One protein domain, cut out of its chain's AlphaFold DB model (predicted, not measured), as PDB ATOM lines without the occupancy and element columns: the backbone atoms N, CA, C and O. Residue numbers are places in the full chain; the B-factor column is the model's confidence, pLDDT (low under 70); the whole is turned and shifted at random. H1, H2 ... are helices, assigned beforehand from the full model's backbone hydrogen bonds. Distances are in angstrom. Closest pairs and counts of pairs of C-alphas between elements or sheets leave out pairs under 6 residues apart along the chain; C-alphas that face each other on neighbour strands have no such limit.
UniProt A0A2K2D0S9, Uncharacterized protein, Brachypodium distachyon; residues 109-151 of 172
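Overview. This is residues 109 to 151 of the 172 residues of an uncharacterized protein of Brachypodium distachyon (UniProt A0A2K2D0S9). The long helix H2 and the shorter helix H1 make an open V, joined at its corner by the link between the end of H1 and the beginning of H2. The printed part has 43 residues with two named helices, H1 then H2, and no named strand; its class is all helix. It is only just extended, close to loose, with a radius of gyration of the C-alphas of 14.1 A, and flat, spanning 37 by 29 by 8 A.

Arrangement. A tight link, Ala 125 and Ser 126, joins H2, residues 127 to 151, to H1, residues 111 to 124. The two helices are only just apart, their closest C-alphas 8.0 A from each other. Every O i to N i+4 pair in H1 is within hydrogen-bond range; in H2, 17 of 21 are.

Along the chain. H2 measures 35.7 A from C-alpha 127 at (-4.871, 2.229, -80.050) to C-alpha 151 at (-9.792, 27.759, -104.499). H1 measures 20.0 A and begins with C-alpha 111 at (-0.915, 25.918, -76.742).

Size, cuts and confidence. The C-alphas farthest apart, those of His 124 and Glu 150, are 38.9 A apart. The printed part has no cut. The model's mean pLDDT over the printed part is 70.4; residues 144 to 151 are among those under 70.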
ATOM      1  N   THR A 109      -5.637  28.227 -71.751       59.78
ATOM      2  CA  THR A 109      -4.283  27.646 -71.543       59.78
ATOM      3  C   THR A 109      -3.387  27.818 -72.770       59.78
ATOM      4  O   THR A 109      -3.827  27.618 -73.894       59.78
ATOM      5  N   SER A 110      -2.111  28.182 -72.576       76.25
ATOM      6  CA  SER A 110      -1.132  28.279 -73.674       76.25
ATOM      7  C   SER A 110      -1.065  26.966 -74.465       76.25
ATOM      8  O   SER A 110      -1.063  25.898 -73.855       76.25
ATOM      9  N   PHE A 111      -0.951  27.048 -75.796       74.88
ATOM     10  CA  PHE A 111      -0.915  25.918 -76.742       74.88
ATOM     11  C   PHE A 111      -0.042  24.738 -76.281       74.88
ATOM     12  O   PHE A 111      -0.407  23.583 -76.452       74.88
ATOM     13  N   VAL A 112       1.111  25.009 -75.660       77.56
ATOM     14  CA  VAL A 112       2.037  23.966 -75.176       77.56
ATOM     15  C   VAL A 112       1.496  23.227 -73.945       77.56
ATOM     16  O   VAL A 112       1.809  22.059 -73.728       77.56
ATOM     17  N   THR A 113       0.697  23.897 -73.121       76.06
ATOM     18  CA  THR A 113       0.017  23.292 -71.964       76.06
ATOM     19  C   THR A 113      -1.169  22.460 -72.441       76.06
ATOM     20  O   THR A 113      -1.253  21.288 -72.096       76.06
ATOM     21  N   GLU A 114      -1.974  23.011 -73.354       66.94
ATOM     22  CA  GLU A 114      -3.082  22.300 -74.005       66.94
ATOM     23  C   GLU A 114      -2.596  21.041 -74.744       66.94
ATOM     24  O   GLU A 114      -3.164  19.964 -74.589       66.94
ATOM     25  N   LEU A 115      -1.484  21.134 -75.485       79.44
ATOM     26  CA  LEU A 115      -0.889  19.996 -76.184       79.44
ATOM     27  C   LEU A 115      -0.378  18.922 -75.218       79.44
ATOM     28  O   LEU A 115      -0.502  17.736 -75.506       79.44
ATOM     29  N   ARG A 116       0.203  19.319 -74.081       79.00
ATOM     30  CA  ARG A 116       0.744  18.385 -73.085       79.00
ATOM     31  C   ARG A 116      -0.366  17.613 -72.380       79.00
ATOM     32  O   ARG A 116      -0.276  16.389 -72.288       79.00
ATOM     33  N   ASP A 117      -1.402  18.314 -71.934       70.00
ATOM     34  CA  ASP A 117      -2.557  17.694 -71.282       70.00
ATOM     35  C   ASP A 117      -3.314  16.796 -72.272       70.00
ATOM     36  O   ASP A 117      -3.691  15.669 -71.945       70.00
ATOM     37  N   HIS A 118      -3.404  17.217 -73.536       75.00
ATOM     38  CA  HIS A 118      -4.006  16.414 -74.593       75.00
ATOM     39  C   HIS A 118      -3.162  15.194 -74.995       75.00
ATOM     40  O   HIS A 118      -3.717  14.151 -75.336       75.00
ATOM     41  N   PHE A 119      -1.828  15.278 -74.936       76.69
ATOM     42  CA  PHE A 119      -0.944  14.153 -75.262       76.69
ATOM     43  C   PHE A 119      -1.064  13.019 -74.239       76.69
ATOM     44  O   PHE A 119      -0.992  11.845 -74.605       76.69
ATOM     45  N   HIS A 120      -1.298  13.349 -72.968       71.25
ATOM     46  CA  HIS A 120      -1.550  12.342 -71.944       71.25
ATOM     47  C   HIS A 120      -2.874  11.605 -72.202       71.25
ATOM     48  O   HIS A 120      -2.904  10.376 -72.164       71.25
ATOM     49  N   GLU A 121      -3.951  12.322 -72.524       67.81
ATOM     50  CA  GLU A 121      -5.234  11.707 -72.897       67.81
ATOM     51  C   GLU A 121      -5.156  10.924 -74.209       67.81
ATOM     52  O   GLU A 121      -5.783   9.876 -74.337       67.81
ATOM     53  N   PHE A 122      -4.352  11.401 -75.161       72.38
ATOM     54  CA  PHE A 122      -4.062  10.702 -76.403       72.38
ATOM     55  C   PHE A 122      -3.409   9.354 -76.098       72.38
ATOM     56  O   PHE A 122      -3.993   8.327 -76.389       72.38
ATOM     57  N   VAL A 123      -2.267   9.300 -75.410       74.62
ATOM     58  CA  VAL A 123      -1.569   8.022 -75.152       74.62
ATOM     59  C   VAL A 123      -2.420   7.007 -74.368       74.62
ATOM     60  O   VAL A 123      -2.266   5.805 -74.580       74.62
ATOM     61  N   HIS A 124      -3.323   7.471 -73.499       72.38
ATOM     62  CA  HIS A 124      -4.245   6.608 -72.750       72.38
ATOM     63  C   HIS A 124      -5.522   6.236 -73.519       72.38
ATOM     64  O   HIS A 124      -6.219   5.303 -73.111       72.38
ATOM     65  N   ALA A 125      -5.839   6.923 -74.619       65.00
ATOM     66  CA  ALA A 125      -6.893   6.498 -75.528       65.00
ATOM     67  C   ALA A 125      -6.488   5.191 -76.222       65.00
ATOM     68  O   ALA A 125      -5.306   4.902 -76.449       65.00
ATOM     69  N   SER A 126      -7.472   4.350 -76.537       66.44
ATOM     70  CA  SER A 126      -7.176   3.027 -77.072       66.44
ATOM     71  C   SER A 126      -6.501   3.139 -78.447       66.44
ATOM     72  O   SER A 126      -6.835   3.987 -79.278       66.44
ATOM     73  N   MET A 127      -5.550   2.248 -78.743       67.44
ATOM     74  CA  MET A 127      -4.871   2.229 -80.050       67.44
ATOM     75  C   MET A 127      -5.841   2.082 -81.239       67.44
ATOM     76  O   MET A 127      -5.490   2.427 -82.369       67.44
ATOM     77  N   ASP A 128      -7.047   1.558 -81.011       67.81
ATOM     78  CA  ASP A 128      -8.107   1.449 -82.016       67.81
ATOM     79  C   ASP A 128      -8.738   2.814 -82.354       67.81
ATOM     80  O   ASP A 128      -8.918   3.165 -83.529       67.81
ATOM     81  N   GLU A 129      -8.941   3.656 -81.340       73.75
ATOM     82  CA  GLU A 129      -9.380   5.042 -81.516       73.75
ATOM     83  C   GLU A 129      -8.324   5.870 -82.246       73.75
ATOM     84  O   GLU A 129      -8.672   6.676 -83.111       73.75
ATOM     85  N   HIS A 130      -7.036   5.598 -82.025       77.62
ATOM     86  CA  HIS A 130      -5.958   6.229 -82.790       77.62
ATOM     87  C   HIS A 130      -5.940   5.833 -84.261       77.62
ATOM     88  O   HIS A 130      -5.754   6.700 -85.119       77.62
ATOM     89  N   LYS A 131      -6.187   4.560 -84.588       78.44
ATOM     90  CA  LYS A 131      -6.272   4.105 -85.988       78.44
ATOM     91  C   LYS A 131      -7.406   4.808 -86.721       78.44
ATOM     92  O   LYS A 131      -7.226   5.289 -87.845       78.44
ATOM     93  N   THR A 132      -8.559   4.925 -86.076       78.06
ATOM     94  CA  THR A 132      -9.726   5.586 -86.665       78.06
ATOM     95  C   THR A 132      -9.558   7.108 -86.712       78.06
ATOM     96  O   THR A 132      -9.909   7.725 -87.721       78.06
ATOM     97  N   CYS A 133      -8.984   7.719 -85.671       74.12
ATOM     98  CA  CYS A 133      -8.704   9.153 -85.605       74.12
ATOM     99  C   CYS A 133      -7.706   9.569 -86.690       74.12
ATOM    100  O   CYS A 133      -7.995  10.468 -87.479       74.12
ATOM    101  N   LEU A 134      -6.591   8.847 -86.823       81.81
ATOM    102  CA  LEU A 134      -5.601   9.095 -87.867       81.81
ATOM    103  C   LEU A 134      -6.191   8.883 -89.264       81.81
ATOM    104  O   LEU A 134      -6.010   9.726 -90.135       81.81
ATOM    105  N   THR A 135      -6.967   7.816 -89.476       81.25
ATOM    106  CA  THR A 135      -7.615   7.561 -90.773       81.25
ATOM    107  C   THR A 135      -8.581   8.683 -91.158       81.25
ATOM    108  O   THR A 135      -8.606   9.106 -92.313       81.25
ATOM    109  N   LYS A 136      -9.374   9.192 -90.208       77.38
ATOM    110  CA  LYS A 136     -10.284  10.326 -90.439       77.38
ATOM    111  C   LYS A 136      -9.521  11.624 -90.699       77.38
ATOM    112  O   LYS A 136      -9.920  12.378 -91.585       77.38
ATOM    113  N   THR A 137      -8.417  11.858 -89.995       80.50
ATOM    114  CA  THR A 137      -7.548  13.024 -90.195       80.50
ATOM    115  C   THR A 137      -6.875  12.990 -91.559       80.50
ATOM    116  O   THR A 137      -6.982  13.955 -92.305       80.50
ATOM    117  N   VAL A 138      -6.270  11.864 -91.936       82.94
ATOM    118  CA  VAL A 138      -5.654  11.669 -93.253       82.94
ATOM    119  C   VAL A 138      -6.702  11.863 -94.349       82.94
ATOM    120  O   VAL A 138      -6.515  12.698 -95.227       82.94
ATOM    121  N   LYS A 139      -7.865  11.210 -94.263       81.94
ATOM    122  CA  LYS A 139      -8.952  11.405 -95.240       81.94
ATOM    123  C   LYS A 139      -9.411  12.863 -95.339       81.94
ATOM    124  O   LYS A 139      -9.641  13.340 -96.444       81.94
ATOM    125  N   ARG A 140      -9.512  13.583 -94.216       75.94
ATOM    126  CA  ARG A 140      -9.884  15.006 -94.202       75.94
ATOM    127  C   ARG A 140      -8.793  15.889 -94.807       75.94
ATOM    128  O   ARG A 140      -9.123  16.788 -95.565       75.94
ATOM    129  N   LEU A 141      -7.522  15.632 -94.514       78.75
ATOM    130  CA  LEU A 141      -6.401  16.389 -95.072       78.75
ATOM    131  C   LEU A 141      -6.265  16.162 -96.581       78.75
ATOM    132  O   LEU A 141      -6.097  17.120 -97.319       78.75
ATOM    133  N   PHE A 142      -6.419  14.930 -97.068       75.56
ATOM    134  CA  PHE A 142      -6.396  14.656 -98.509       75.56
ATOM    135  C   PHE A 142      -7.639  15.184 -99.242       75.56
ATOM    136  O   PHE A 142      -7.523  15.606-100.389       75.56
ATOM    137  N   ALA A 143      -8.807  15.208 -98.592       72.25
ATOM    138  CA  ALA A 143     -10.011  15.810 -99.158       72.25
ATOM    139  C   ALA A 143      -9.889  17.340 -99.243       72.25
ATOM    140  O   ALA A 143     -10.016  17.892-100.324       72.25
ATOM    141  N   MET A 144      -9.543  18.020 -98.146       59.34
ATOM    142  CA  MET A 144      -9.445  19.489 -98.102       59.34
ATOM    143  C   MET A 144      -8.289  20.031 -98.961       59.34
ATOM    144  O   MET A 144      -8.432  21.073 -99.596       59.34
ATOM    145  N   SER A 145      -7.163  19.311 -99.054       58.44
ATOM    146  CA  SER A 145      -6.038  19.694 -99.924       58.44
ATOM    147  C   SER A 145      -6.360  19.601-101.420       58.44
ATOM    148  O   SER A 145      -5.677  20.233-102.221       58.44
ATOM    149  N   LYS A 146      -7.406  18.860-101.815       58.50
ATOM    150  CA  LYS A 146      -7.893  18.831-103.202       58.50
ATOM    151  C   LYS A 146      -8.730  20.070-103.549       58.50
ATOM    152  O   LYS A 146      -8.731  20.486-104.699       58.50
ATOM    153  N   GLU A 147      -9.379  20.685-102.562       50.69
ATOM    154  CA  GLU A 147     -10.301  21.821-102.757       50.69
ATOM    155  C   GLU A 147      -9.609  23.180-102.541       50.69
ATOM    156  O   GLU A 147      -9.995  24.182-103.139       50.69
ATOM    157  N   VAL A 148      -8.528  23.225-101.752       47.34
ATOM    158  CA  VAL A 148      -7.679  24.426-101.598       47.34
ATOM    159  C   VAL A 148      -6.811  24.681-102.835       47.34
ATOM    160  O   VAL A 148      -6.533  25.837-103.144       47.34
ATOM    161  N   ALA A 149      -6.440  23.640-103.590       49.72
ATOM    162  CA  ALA A 149      -5.785  23.818-104.887       49.72
ATOM    163  C   ALA A 149      -6.720  24.527-105.885       49.72
ATOM    164  O   ALA A 149      -6.307  25.489-106.530       49.72
ATOM    165  N   GLU A 150      -7.996  24.130-105.942       48.66
ATOM    166  CA  GLU A 150      -8.996  24.753-106.822       48.66
ATOM    167  C   GLU A 150      -9.366  26.180-106.368       48.66
ATOM    168  O   GLU A 150      -9.429  27.098-107.181       48.66
ATOM    169  N   ARG A 151      -9.486  26.423-105.052       46.72
ATOM    170  CA  ARG A 151      -9.792  27.759-104.499       46.72
ATOM    171  C   ARG A 151      -8.609  28.740-104.504       46.72
ATOM    172  O   ARG A 151      -8.815  29.936-104.332       46.72
TER     173      ARG A 151